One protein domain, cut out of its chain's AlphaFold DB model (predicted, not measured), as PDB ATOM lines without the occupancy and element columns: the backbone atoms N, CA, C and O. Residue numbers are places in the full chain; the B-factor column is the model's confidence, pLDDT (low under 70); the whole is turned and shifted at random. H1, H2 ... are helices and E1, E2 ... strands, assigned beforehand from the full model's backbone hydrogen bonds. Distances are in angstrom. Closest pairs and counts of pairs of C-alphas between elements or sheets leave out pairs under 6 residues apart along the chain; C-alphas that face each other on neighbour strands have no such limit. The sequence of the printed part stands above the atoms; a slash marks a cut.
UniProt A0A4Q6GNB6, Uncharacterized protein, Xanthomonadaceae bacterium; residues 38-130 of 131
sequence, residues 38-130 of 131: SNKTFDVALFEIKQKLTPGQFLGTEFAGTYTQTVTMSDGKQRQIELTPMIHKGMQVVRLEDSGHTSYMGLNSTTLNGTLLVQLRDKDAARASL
ATOM      1  N   SER A  38      36.732  -9.217 -21.093       75.44
ATOM      2  CA  SER A  38      37.182 -10.610 -21.178       75.44
ATOM      3  C   SER A  38      36.250 -11.482 -22.025       75.44
ATOM      4  O   SER A  38      36.710 -12.446 -22.634       75.44
ATOM      5  N   ASN A  39      34.977 -11.089 -22.146       80.50
ATOM      6  CA  ASN A  39      33.982 -11.773 -22.974       80.50
ATOM      7  C   ASN A  39      33.905 -11.229 -24.407       80.50
ATOM      8  O   ASN A  39      33.185 -11.793 -25.228       80.50
ATOM      9  N   LYS A  40      34.621 -10.139 -24.718       86.75
ATOM     10  CA  LYS A  40      34.663  -9.600 -26.079       86.75
ATOM     11  C   LYS A  40      35.505 -10.475 -26.981       86.75
ATOM     12  O   LYS A  40      36.568 -10.963 -26.593       86.75
ATOM     13  N   THR A  41      35.038 -10.617 -28.212       90.81
ATOM     14  CA  THR A  41      35.736 -11.383 -29.238       90.81
ATOM     15  C   THR A  41      36.473 -10.460 -30.200       90.81
ATOM     16  O   THR A  41      35.897  -9.523 -30.762       90.81
ATOM     17  N   PHE A  42      37.747 -10.757 -30.430       90.75
ATOM     18  CA  PHE A  42      38.619  -9.992 -31.308       90.75
ATOM     19  C   PHE A  42      39.155 -10.857 -32.442       90.75
ATOM     20  O   PHE A  42      39.504 -12.011 -32.222       90.75
ATOM     21  N   ASP A  43      39.296 -10.274 -33.630       91.12
ATOM     22  CA  ASP A  43      40.165 -10.809 -34.676       91.12
ATOM     23  C   ASP A  43      41.530 -10.109 -34.575       91.12
ATOM     24  O   ASP A  43      41.608  -8.874 -34.620       91.12
ATOM     25  N   VAL A  44      42.610 -10.883 -34.468       90.19
ATOM     26  CA  VAL A  44      43.986 -10.390 -34.606       90.19
ATOM     27  C   VAL A  44      44.568 -10.837 -35.936       90.19
ATOM     28  O   VAL A  44      44.329 -11.956 -36.375       90.19
ATOM     29  N   ALA A  45      45.351  -9.964 -36.564       88.75
ATOM     30  CA  ALA A  45      46.205 -10.305 -37.688       88.75
ATOM     31  C   ALA A  45      47.613  -9.729 -37.490       88.75
ATOM     32  O   ALA A  45      47.774  -8.558 -37.140       88.75
ATOM     33  N   LEU A  46      48.630 -10.561 -37.714       87.44
ATOM     34  CA  LEU A  46      50.043 -10.233 -37.506       87.44
ATOM     35  C   LEU A  46      50.786 -10.257 -38.846       87.44
ATOM     36  O   LEU A  46      50.661 -11.221 -39.597       87.44
ATOM     37  N   PHE A  47      51.560  -9.213 -39.147       83.94
ATOM     38  CA  PHE A  47      52.241  -9.040 -40.433       83.94
ATOM     39  C   PHE A  47      53.651  -8.498 -40.266       83.94
ATOM     40  O   PHE A  47      53.839  -7.492 -39.598       83.94
ATOM     41  N   GLU A  48      54.641  -9.065 -40.950       84.50
ATOM     42  CA  GLU A  48      55.947  -8.412 -41.054       84.50
ATOM     43  C   GLU A  48      55.999  -7.482 -42.282       84.50
ATOM     44  O   GLU A  48      55.909  -7.927 -43.426       84.50
ATOM     45  N   ILE A  49      56.192  -6.180 -42.058       78.50
ATOM     46  CA  ILE A  49      56.433  -5.167 -43.089       78.50
ATOM     47  C   ILE A  49      57.896  -5.242 -43.548       78.50
ATOM     48  O   ILE A  49      58.711  -4.363 -43.265       78.50
ATOM     49  N   LYS A  50      58.261  -6.289 -44.290       69.62
ATOM     50  CA  LYS A  50      59.382  -6.187 -45.235       69.62
ATOM     51  C   LYS A  50      58.825  -5.837 -46.612       69.62
ATOM     52  O   LYS A  50      57.766  -6.307 -47.004       69.62
ATOM     53  N   GLN A  51      59.550  -5.000 -47.357       52.84
ATOM     54  CA  GLN A  51      59.134  -4.469 -48.668       52.84
ATOM     55  C   GLN A  51      58.877  -5.548 -49.743       52.84
ATOM     56  O   GLN A  51      58.324  -5.248 -50.798       52.84
ATOM     57  N   LYS A  52      59.216  -6.815 -49.472       48.19
ATOM     58  CA  LYS A  52      58.616  -7.976 -50.133       48.19
ATOM     59  C   LYS A  52      57.590  -8.585 -49.185       48.19
ATOM     60  O   LYS A  52      57.964  -9.267 -48.235       48.19
ATOM     61  N   LEU A  53      56.312  -8.347 -49.478       43.06
ATOM     62  CA  LEU A  53      55.198  -9.115 -48.933       43.06
ATOM     63  C   LEU A  53      55.454 -10.581 -49.286       43.06
ATOM     64  O   LEU A  53      55.197 -10.978 -50.419       43.06
ATOM     65  N   THR A  54      56.000 -11.375 -48.369       41.69
ATOM     66  CA  THR A  54      55.913 -12.830 -48.489       41.69
ATOM     67  C   THR A  54      54.473 -13.179 -48.118       41.69
ATOM     68  O   THR A  54      54.117 -13.081 -46.940       41.69
ATOM     69  N   PRO A  55      53.597 -13.513 -49.081       37.34
ATOM     70  CA  PRO A  55      52.219 -13.859 -48.778       37.34
ATOM     71  C   PRO A  55      52.258 -15.239 -48.123       37.34
ATOM     72  O   PRO A  55      52.685 -16.202 -48.756       37.34
ATOM     73  N   GLY A  56      51.890 -15.348 -46.848       41.44
ATOM     74  CA  GLY A  56      51.883 -16.666 -46.205       41.44
ATOM     75  C   GLY A  56      51.731 -16.709 -44.691       41.44
ATOM     76  O   GLY A  56      51.326 -17.743 -44.181       41.44
ATOM     77  N   GLN A  57      51.980 -15.620 -43.962       48.69
ATOM     78  CA  GLN A  57      51.754 -15.581 -42.507       48.69
ATOM     79  C   GLN A  57      50.591 -14.656 -42.136       48.69
ATOM     80  O   GLN A  57      50.693 -13.819 -41.251       48.69
ATOM     81  N   PHE A  58      49.464 -14.802 -42.833       52.94
ATOM     82  CA  PHE A  58      48.197 -14.200 -42.420       52.94
ATOM     83  C   PHE A  58      47.619 -15.047 -41.281       52.94
ATOM     84  O   PHE A  58      46.829 -15.956 -41.523       52.94
ATOM     85  N   LEU A  59      48.019 -14.785 -40.038       61.72
ATOM     86  CA  LEU A  59      47.370 -15.399 -38.878       61.72
ATOM     87  C   LEU A  59      46.198 -14.520 -38.458       61.72
ATOM     88  O   LEU A  59      46.320 -13.722 -37.540       61.72
ATOM     89  N   GLY A  60      45.089 -14.628 -39.194       65.75
ATOM     90  CA  GLY A  60      43.792 -14.149 -38.731       65.75
ATOM     91  C   GLY A  60      43.289 -15.111 -37.663       65.75
ATOM     92  O   GLY A  60      42.826 -16.197 -38.008       65.75
ATOM     93  N   THR A  61      43.437 -14.775 -36.386       79.62
ATOM     94  CA  THR A  61      42.983 -15.631 -35.284       79.62
ATOM     95  C   THR A  61      41.964 -14.893 -34.440       79.62
ATOM     96  O   THR A  61      42.162 -13.737 -34.073       79.62
ATOM     97  N   GLU A  62      40.860 -15.574 -34.152       88.44
ATOM     98  CA  GLU A  62      39.861 -15.086 -33.217       88.44
ATOM     99  C   GLU A  62      40.308 -15.397 -31.784       88.44
ATOM    100  O   GLU A  62      40.803 -16.495 -31.517       88.44
ATOM    101  N   PHE A  63      40.137 -14.454 -30.859       89.50
ATOM    102  CA  PHE A  63      40.394 -14.690 -29.441       89.50
ATOM    103  C   PHE A  63      39.435 -13.922 -28.525       89.50
ATOM    104  O   PHE A  63      38.893 -12.880 -28.892       89.50
ATOM    105  N   ALA A  64      39.272 -14.443 -27.308       89.62
ATOM    106  CA  ALA A  64      38.640 -13.780 -26.170       89.62
ATOM    107  C   ALA A  64      39.559 -13.936 -24.947       89.62
ATOM    108  O   ALA A  64      40.283 -14.929 -24.836       89.62
ATOM    109  N   GLY A  65      39.569 -12.954 -24.046       89.25
ATOM    110  CA  GLY A  65      40.556 -12.899 -22.964       89.25
ATOM    111  C   GLY A  65      41.978 -12.655 -23.486       89.25
ATOM    112  O   GLY A  65      42.186 -11.781 -24.326       89.25
ATOM    113  N   THR A  66      42.965 -13.391 -22.974       91.94
ATOM    114  CA  THR A  66      44.373 -13.226 -23.371       91.94
ATOM    115  C   THR A  66      44.712 -14.074 -24.593       91.94
ATOM    116  O   THR A  66      44.428 -15.269 -24.627       91.94
ATOM    117  N   TYR A  67      45.391 -13.471 -25.565       92.06
ATOM    118  CA  TYR A  67      45.984 -14.168 -26.704       92.06
ATOM    119  C   TYR A  67      47.502 -14.149 -26.595       92.06
ATOM    120  O   TYR A  67      48.083 -13.090 -26.382       92.06
ATOM    121  N   THR A  68      48.138 -15.304 -26.786       93.44
ATOM    122  CA  THR A  68      49.597 -15.430 -26.800       93.44
ATOM    123  C   THR A  68      50.032 -16.218 -28.024       93.44
ATOM    124  O   THR A  68      49.555 -17.329 -28.246       93.44
ATOM    125  N   GLN A  69      50.961 -15.667 -28.800       89.69
ATOM    126  CA  GLN A  69      51.491 -16.315 -29.995       89.69
ATOM    127  C   GLN A  69      52.973 -16.014 -30.168       89.69
ATOM    128  O   GLN A  69      53.405 -14.866 -30.077       89.69
ATOM    129  N   THR A  70      53.745 -17.041 -30.510       90.31
ATOM    130  CA  THR A  70      55.118 -16.863 -30.984       90.31
ATOM    131  C   THR A  70      55.123 -16.775 -32.507       90.31
ATOM    132  O   THR A  70      54.573 -17.640 -33.192       90.31
ATOM    133  N   VAL A  71      55.751 -15.731 -33.039       86.06
ATOM    134  CA  VAL A  71      55.911 -15.493 -34.477       86.06
ATOM    135  C   VAL A  71      57.390 -15.573 -34.829       86.06
ATOM    136  O   VAL A  71      58.221 -14.920 -34.198       86.06
ATOM    137  N   THR A  72      57.724 -16.362 -35.848       87.19
ATOM    138  CA  THR A  72      59.076 -16.402 -36.415       87.19
ATOM    139  C   THR A  72      59.175 -15.380 -37.539       87.19
ATOM    140  O   THR A  72      58.535 -15.528 -38.580       87.19
ATOM    141  N   MET A  73      59.992 -14.356 -37.317       85.62
ATOM    142  CA  MET A  73      60.274 -13.283 -38.261       85.62
ATOM    143  C   MET A  73      61.145 -13.791 -39.414       85.62
ATOM    144  O   MET A  73      61.835 -14.808 -39.318       85.62
ATOM    145  N   SER A  74      61.173 -13.053 -40.517       84.12
ATOM    146  CA  SER A  74      61.962 -13.407 -41.706       84.12
ATOM    147  C   SER A  74      63.481 -13.330 -41.514       84.12
ATOM    148  O   SER A  74      64.219 -13.824 -42.361       84.12
ATOM    149  N   ASP A  75      63.972 -12.708 -40.439       86.56
ATOM    150  CA  ASP A  75      65.383 -12.797 -40.031       86.56
ATOM    151  C   ASP A  75      65.682 -14.043 -39.169       86.56
ATOM    152  O   ASP A  75      66.801 -14.208 -38.689       86.56
ATOM    153  N   GLY A  76      64.691 -14.920 -38.981       84.75
ATOM    154  CA  GLY A  76      64.776 -16.134 -38.171       84.75
ATOM    155  C   GLY A  76      64.574 -15.902 -36.674       84.75
ATOM    156  O   GLY A  76      64.499 -16.876 -35.924       84.75
ATOM    157  N   LYS A  77      64.465 -14.649 -36.213       88.88
ATOM    158  CA  LYS A  77      64.214 -14.358 -34.799       88.88
ATOM    159  C   LYS A  77      62.767 -14.646 -34.442       88.88
ATOM    160  O   LYS A  77      61.857 -14.450 -35.242       88.88
ATOM    161  N   GLN A  78      62.551 -15.073 -33.208       89.62
ATOM    162  CA  GLN A  78      61.214 -15.272 -32.671       89.62
ATOM    163  C   GLN A  78      60.788 -14.057 -31.855       89.62
ATOM    164  O   GLN A  78      61.594 -13.478 -31.123       89.62
ATOM    165  N   ARG A  79      59.513 -13.691 -31.975       88.56
ATOM    166  CA  ARG A  79      58.854 -12.686 -31.144       88.56
ATOM    167  C   ARG A  79      57.672 -13.324 -30.444       88.56
ATOM    168  O   ARG A  79      56.912 -14.051 -31.079       88.56
ATOM    169  N   GLN A  80      57.529 -13.061 -29.153       93.69
ATOM    170  CA  GLN A  80      56.371 -13.499 -28.385       93.69
ATOM    171  C   GLN A  80      55.415 -12.323 -28.264       93.69
ATOM    172  O   GLN A  80      55.805 -11.268 -27.768       93.69
ATOM    173  N   ILE A  81      54.193 -12.520 -28.741       93.31
ATOM    174  CA  ILE A  81      53.129 -11.526 -28.747       93.31
ATOM    175  C   ILE A  81      52.093 -11.935 -27.715       93.31
ATOM    176  O   ILE A  81      51.567 -13.043 -27.793       93.31
ATOM    177  N   GLU A  82      51.782 -11.038 -26.786       95.44
ATOM    178  CA  GLU A  82      50.650 -11.156 -25.873       95.44
ATOM    179  C   GLU A  82      49.685  -9.990 -26.092       95.44
ATOM    180  O   GLU A  82      50.089  -8.828 -26.147       95.44
ATOM    181  N   LEU A  83      48.397 -10.298 -26.201       94.44
ATOM    182  CA  LEU A  83      47.316  -9.326 -26.265       94.44
ATOM    183  C   LEU A  83      46.378  -9.540 -25.083       94.44
ATOM    184  O   LEU A  83      45.846 -10.633 -24.902       94.44
ATOM    185  N   THR A  84      46.142  -8.486 -24.305       95.25
ATOM    186  CA  THR A  84      45.234  -8.519 -23.151       95.25
ATOM    187  C   THR A  84      44.240  -7.356 -23.219       95.25
ATOM    188  O   THR A  84      44.634  -6.206 -22.995       95.25
ATOM    189  N   PRO A  85      42.952  -7.605 -23.510       94.31
ATOM    190  CA  PRO A  85      41.896  -6.610 -23.371       94.31
ATOM    191  C   PRO A  85      41.789  -6.142 -21.920       94.31
ATOM    192  O   PRO A  85      41.728  -6.952 -20.997       94.31
ATOM    193  N   MET A  86      41.802  -4.831 -21.699       92.06
ATOM    194  CA  MET A  86      41.753  -4.248 -20.362       92.06
ATOM    195  C   MET A  86      41.284  -2.792 -20.376       92.06
ATOM    196  O   MET A  86      41.316  -2.102 -21.395       92.06
ATOM    197  N   ILE A  87      40.905  -2.294 -19.200       90.69
ATOM    198  CA  ILE A  87      40.733  -0.860 -18.974       90.69
ATOM    199  C   ILE A  87      42.079  -0.274 -18.547       90.69
ATOM    200  O   ILE A  87      42.633  -0.655 -17.517       90.69
ATOM    201  N   HIS A  88      42.601   0.682 -19.310       89.19
ATOM    202  CA  HIS A  88      43.801   1.433 -18.947       89.19
ATOM    203  C   HIS A  88      43.480   2.927 -18.919       89.19
ATOM    204  O   HIS A  88      43.068   3.498 -19.925       89.19
ATOM    205  N   LYS A  89      43.653   3.567 -17.753       90.56
ATOM    206  CA  LYS A  89      43.337   4.994 -17.537       90.56
ATOM    207  C   LYS A  89      41.912   5.373 -17.989       90.56
ATOM    208  O   LYS A  89      41.708   6.407 -18.614       90.56
ATOM    209  N   GLY A  90      40.936   4.512 -17.693       86.94
ATOM    210  CA  GLY A  90      39.525   4.724 -18.041       86.94
ATOM    211  C   GLY A  90      39.157   4.421 -19.498       86.94
ATOM    212  O   GLY A  90      37.993   4.555 -19.856       86.94
ATOM    213  N   MET A  91      40.105   3.989 -20.333       86.94
ATOM    214  CA  MET A  91      39.858   3.644 -21.735       86.94
ATOM    215  C   MET A  91      39.890   2.132 -21.943       86.94
ATOM    216  O   MET A  91      40.765   1.451 -21.406       86.94
ATOM    217  N   GLN A  92      38.963   1.624 -22.757       91.00
ATOM    218  CA  GLN A  92      38.995   0.246 -23.240       91.00
ATOM    219  C   GLN A  92      40.102   0.107 -24.286       91.00
ATOM    220  O   GLN A  92      40.068   0.750 -25.339       91.00
ATOM    221  N   VAL A  93      41.098  -0.714 -23.978       93.44
ATOM    222  CA  VAL A  93      42.268  -0.947 -24.826       93.44
ATOM    223  C   VAL A  93      42.629  -2.425 -24.822       93.44
ATOM    224  O   VAL A  93      42.176  -3.196 -23.981       93.44
ATOM    225  N   VAL A  94      43.502  -2.814 -25.736       94.06
ATOM    226  CA  VAL A  94      44.241  -4.069 -25.667       94.06
ATOM    227  C   VAL A  94      45.696  -3.735 -25.388       94.06
ATOM    228  O   VAL A  94      46.334  -3.001 -26.142       94.06
ATOM    229  N   ARG A  95      46.223  -4.240 -24.277       95.50
ATOM    230  CA  ARG A  95      47.657  -4.199 -24.004       95.50
ATOM    231  C   ARG A  95      48.344  -5.175 -24.951       95.50
ATOM    232  O   ARG A  95      47.992  -6.347 -24.954       95.50
ATOM    233  N   LEU A  96      49.304  -4.678 -25.718       95.75
ATOM    234  CA  LEU A  96      50.189  -5.464 -26.565       95.75
ATOM    235  C   LEU A  96      51.543  -5.575 -25.868       95.75
ATOM    236  O   LEU A  96      52.222  -4.564 -25.694       95.75
ATOM    237  N   GLU A  97      51.930  -6.783 -25.480       96.62
ATOM    238  CA  GLU A  97      53.308  -7.110 -25.125       96.62
ATOM    239  C   GLU A  97      53.985  -7.807 -26.302       96.62
ATOM    240  O   GLU A  97      53.436  -8.730 -26.897       96.62
ATOM    241  N   ASP A  98      55.182  -7.356 -26.646       93.94
ATOM    242  CA  ASP A  98      55.949  -7.887 -27.758       93.94
ATOM    243  C   ASP A  98      57.416  -8.015 -27.347       93.94
ATOM    244  O   ASP A  98      58.155  -7.024 -27.309       93.94
ATOM    245  N   SER A  99      57.816  -9.237 -26.993       90.06
ATOM    246  CA  SER A  99      59.171  -9.564 -26.532       90.06
ATOM    247  C   SER A  99      59.684  -8.612 -25.435       90.06
ATOM    248  O   SER A  99      60.824  -8.150 -25.489       90.06
ATOM    249  N   GLY A 100      58.836  -8.298 -24.449       88.69
ATOM    250  CA  GLY A 100      59.155  -7.392 -23.339       88.69
ATOM    251  C   GLY A 100      58.877  -5.906 -23.599       88.69
ATOM    252  O   GLY A 100      59.047  -5.087 -22.695       88.69
ATOM    253  N   HIS A 101      58.419  -5.525 -24.795       90.94
ATOM    254  CA  HIS A 101      57.952  -4.167 -25.076       90.94
ATOM    255  C   HIS A 101      56.432  -4.075 -24.937       90.94
ATOM    256  O   HIS A 101      55.696  -4.702 -25.693       90.94
ATOM    257  N   THR A 102      55.952  -3.256 -24.001       94.56
ATOM    258  CA  THR A 102      54.517  -3.030 -23.795       94.56
ATOM    259  C   THR A 102      54.027  -1.783 -24.526       94.56
ATOM    260  O   THR A 102      54.620  -0.708 -24.434       94.56
ATOM    261  N   SER A 103      52.890  -1.907 -25.197       93.69
ATOM    262  CA  SER A 103      52.134  -0.814 -25.807       93.69
ATOM    263  C   SER A 103      50.629  -1.028 -25.605       93.69
ATOM    264  O   SER A 103      50.201  -2.068 -25.104       93.69
ATOM    265  N   TYR A 104      49.816  -0.029 -25.947       94.19
ATOM    266  CA  TYR A 104      48.363  -0.085 -25.781       94.19
ATOM    267  C   TYR A 104      47.670   0.273 -27.089       94.19
ATOM    268  O   TYR A 104      47.960   1.299 -27.701       94.19
ATOM    269  N   MET A 105      46.740  -0.583 -27.491       93.38
ATOM    270  CA  MET A 105      46.005  -0.528 -28.745       93.38
ATOM    271  C   MET A 105      44.532  -0.218 -28.475       93.38
ATOM    272  O   MET A 105      43.951  -0.741 -27.529       93.38
ATOM    273  N   GLY A 106      43.892   0.595 -29.313       92.31
ATOM    274  CA  GLY A 106      42.427   0.697 -29.297       92.31
ATOM    275  C   GLY A 106      41.775  -0.605 -29.788       92.31
ATOM    276  O   GLY A 106      42.400  -1.357 -30.536       92.31
ATOM    277  N   LEU A 107      40.509  -0.847 -29.431       90.12
ATOM    278  CA  LEU A 107      39.785  -2.095 -29.747       90.12
ATOM    279  C   LEU A 107      39.619  -2.394 -31.256       90.12
ATOM    280  O   LEU A 107      39.362  -3.529 -31.636       90.12
ATOM    281  N   ASN A 108      39.786  -1.388 -32.119       89.75
ATOM    282  CA  ASN A 108      39.766  -1.499 -33.580       89.75
ATOM    283  C   ASN A 108      40.940  -0.713 -34.165       89.75
ATOM    284  O   ASN A 108      40.763   0.379 -34.707       89.75
ATOM    285  N   SER A 109      42.159  -1.197 -33.963       89.12
ATOM    286  CA  SER A 109      43.360  -0.430 -34.291       89.12
ATOM    287  C   SER A 109      44.434  -1.270 -34.962       89.12
ATOM    288  O   SER A 109      44.362  -2.492 -35.058       89.12
ATOM    289  N   THR A 110      45.437  -0.582 -35.495       89.38
ATOM    290  CA  THR A 110      46.629  -1.196 -36.068       89.38
ATOM    291  C   THR A 110      47.845  -0.520 -35.455       89.38
ATOM    292  O   THR A 110      47.904   0.707 -35.404       89.38
ATOM    293  N   THR A 111      48.794  -1.314 -34.974       90.69
ATOM    294  CA  THR A 111      50.044  -0.846 -34.366       90.69
ATOM    295  C   THR A 111      51.221  -1.463 -35.097       90.69
ATOM    296  O   THR A 111      51.185  -2.634 -35.457       90.69
ATOM    297  N   LEU A 112      52.266  -0.671 -35.319       88.12
ATOM    298  CA  LEU A 112      53.528  -1.130 -35.885       88.12
ATOM    299  C   LEU A 112      54.600  -1.106 -34.796       88.12
ATOM    300  O   LEU A 112      54.909  -0.040 -34.266       88.12
ATOM    301  N   ASN A 113      55.179  -2.264 -34.489       86.88
ATOM    302  CA  ASN A 113      56.305  -2.399 -33.576       86.88
ATOM    303  C   ASN A 113      57.544  -2.913 -34.321       86.88
ATOM    304  O   ASN A 113      57.695  -4.111 -34.591       86.88
ATOM    305  N   GLY A 114      58.438  -1.994 -34.684       87.00
ATOM    306  CA  GLY A 114      59.549  -2.292 -35.584       87.00
ATOM    307  C   GLY A 114      59.027  -2.681 -36.968       87.00
ATOM    308  O   GLY A 114      58.382  -1.873 -37.630       87.00
ATOM    309  N   THR A 115      59.289  -3.917 -37.400       87.81
ATOM    310  CA  THR A 115      58.760  -4.471 -38.658       87.81
ATOM    311  C   THR A 115      57.461  -5.251 -38.481       87.81
ATOM    312  O   THR A 115      56.879  -5.642 -39.483       87.81
ATOM    313  N   LEU A 116      56.977  -5.490 -37.258       86.75
ATOM    314  CA  LEU A 116      55.749  -6.256 -37.026       86.75
ATOM    315  C   LEU A 116      54.537  -5.326 -36.915       86.75
ATOM    316  O   LEU A 116      54.448  -4.514 -35.999       86.75
ATOM    317  N   LEU A 117      53.591  -5.462 -37.831       89.38
ATOM    318  CA  LEU A 117      52.283  -4.831 -37.808       89.38
ATOM    319  C   LEU A 117      51.268  -5.775 -37.161       89.38
ATOM    320  O   LEU A 117      51.073  -6.903 -37.606       89.38
ATOM    321  N   VAL A 118      50.612  -5.282 -36.120       89.81
ATOM    322  CA  VAL A 118      49.551  -5.956 -35.377       89.81
ATOM    323  C   VAL A 118      48.254  -5.225 -35.675       89.81
ATOM    324  O   VAL A 118      48.117  -4.041 -35.366       89.81
ATOM    325  N   GLN A 119      47.305  -5.911 -36.294       91.12
ATOM    326  CA  GLN A 119      45.961  -5.406 -36.535       91.12
ATOM    327  C   GLN A 119      44.978  -6.123 -35.618       91.12
ATOM    328  O   GLN A 119      45.007  -7.344 -35.512       91.12
ATOM    329  N   LEU A 120      44.097  -5.353 -34.990       91.06
ATOM    330  CA  LEU A 120      43.082  -5.833 -34.066       91.06
ATOM    331  C   LEU A 120      41.710  -5.292 -34.476       91.06
ATOM    332  O   LEU A 120      41.588  -4.105 -34.802       91.06
ATOM    333  N   ARG A 121      40.682  -6.140 -34.431       90.62
ATOM    334  CA  ARG A 121      39.284  -5.751 -34.660       90.62
ATOM    335  C   ARG A 121      38.369  -6.355 -33.600       90.62
ATOM    336  O   ARG A 121      38.419  -7.557 -33.377       90.62
ATOM    337  N   ASP A 122      37.512  -5.536 -33.003       90.00
ATOM    338  CA  ASP A 122      36.409  -5.954 -32.133       90.00
ATOM    339  C   ASP A 122      35.255  -6.453 -33.015       90.00
ATOM    340  O   ASP A 122      34.658  -5.688 -33.787       90.00
ATOM    341  N   LYS A 123      34.941  -7.748 -32.920       84.50
ATOM    342  CA  LYS A 123      33.887  -8.368 -33.734       84.50
ATOM    343  C   LYS A 123      32.493  -7.989 -33.275       84.50
ATOM    344  O   LYS A 123      31.578  -7.936 -34.100       84.50
ATOM    345  N   ASP A 124      32.317  -7.722 -31.991       78.62
ATOM    346  CA  ASP A 124      31.017  -7.369 -31.432       78.62
ATOM    347  C   ASP A 124      30.615  -5.971 -31.906       78.62
ATOM    348  O   ASP A 124      29.484  -5.759 -32.352       78.62
ATOM    349  N   ALA A 125      31.578  -5.046 -31.940       73.44
ATOM    350  CA  ALA A 125      31.401  -3.732 -32.553       73.44
ATOM    351  C   ALA A 125      31.134  -3.828 -34.069       73.44
ATOM    352  O   ALA A 125      30.253  -3.137 -34.583       73.44
ATOM    353  N   ALA A 126      31.846  -4.704 -34.787       61.84
ATOM    354  CA  ALA A 126      31.651  -4.901 -36.226       61.84
ATOM    355  C   ALA A 126      30.274  -5.495 -36.578       61.84
ATOM    356  O   ALA A 126      29.704  -5.172 -37.617       61.84
ATOM    357  N   ARG A 127      29.712  -6.353 -35.720       61.12
ATOM    358  CA  ARG A 127      28.357  -6.903 -35.897       61.12
ATOM    359  C   ARG A 127      27.266  -5.876 -35.606       61.12
ATOM    360  O   ARG A 127      26.209  -5.934 -36.229       61.12
ATOM    361  N   ALA A 128      27.503  -4.956 -34.671       60.94
ATOM    362  CA  ALA A 128      26.540  -3.920 -34.310       60.94
ATOM    363  C   ALA A 128      26.356  -2.855 -35.405       60.94
ATOM    364  O   ALA A 128      25.273  -2.293 -35.510       60.94
ATOM    365  N   SER A 129      27.369  -2.598 -36.240       58.34
ATOM    366  CA  SER A 129      27.304  -1.600 -37.322       58.34
ATOM    367  C   SER A 129      26.632  -2.087 -38.613       58.34
ATOM    368  O   SER A 129      26.442  -1.297 -39.533       58.34
ATOM    369  N   LEU A 130      26.286  -3.376 -38.693       58.22
ATOM    370  CA  LEU A 130      25.615  -3.997 -39.844       58.22
ATOM    371  C   LEU A 130      24.096  -4.159 -39.655       58.22
ATOM    372  O   LEU A 130      23.437  -4.717 -40.534       58.22
TER     373      LEU A 130
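What this domain is: This is residues 38 to 130 of the 131 residues of an uncharacterized protein of Xanthomonadaceae bacterium (UniProt A0A4Q6GNB6). Two strongly twisted sheets of four strands lie face to face as a sandwich, E2, E1, E8, E7 in one and E3, E4, E5, E6 in the other, with tight links joining them at both edges, E2 to E3 and E6 to E7. At one end of the sandwich the loop of residues 49 to 60 runs out from E1 and folds back to E2; at the other end the short helix H1 follows E8. The printed part has 93 residues with eight named strands, E1 to E8 in turn, and then one named helix; both sheets are antiparallel and the class is mostly strand. It is compact, with a radius of gyration of the C-alphas of 13.4 A and spans of 38 by 31 by 18 A.

How they stand to each other: E1, residues 41 to 48, and E2, residues 61 to 64, are a hairpin despite their long link, with N 44 and O 61 2.9 A apart. E3, residues 67 to 72, begins the other sheet; it and E2 meet only through their link. E3, E4 of residues 78 to 88, E5 of residues 91 to 98 and E6 of residues 101 to 106 form a meander, each strand the antiparallel neighbour of the one before. Across it N 69 and O 81 are 2.9 A apart, N 84 and O 95 2.9 A, and N 96 and O 103 2.8 A. E4 bends by 67 degrees at residue 85. E7, residues 109 to 113, returns to the first sheet; the closest C-alphas of E6 and E7 are those of Met 105 and Thr 111, 6.9 A. E7 and E8, residues 116 to 122, are a hairpin, with N 118 and O 111 2.8 A apart. E8 is also the antiparallel neighbour of E1, at 163 degrees, with N 45 and O 119 2.8 A apart. The sheets' facing parts are 8.8 A centre to centre, their strands at 25 degrees. H1, residues 123 to 128, only grazes the first sheet; C-alphas 42 and 123 are the closest of E1 and H1, 5.6 A. In H1 every O i to N i+4 pair is within hydrogen-bond range. E4 and E8 are apart.

Where its parts are: E1 begins at C-alpha 41, (35.736, -11.383, -29.238), and is 23.6 A long; E2 is 10.3 A and E3 16.5 A. E4, the longest strand by residues, measures 27.8 A and ends at C-alpha 88, (43.801, 1.433, -18.947). E5 is 20.7 A, E6 16.8 A, E7 13.1 A and E8 20.0 A. H1, 8.6 A, ends at C-alpha 128, (26.540, -3.920, -34.310).

The domain as a whole: The two C-alphas farthest apart are those of Gly 76 and Leu 130, 41.0 A. The printed part has no cut. The link E1 to E2 is long, with 12 residues; the other links are tight. The mean pLDDT of the printed part is 83.1, and residues 50 to 60 and 126 to 130 are under 70.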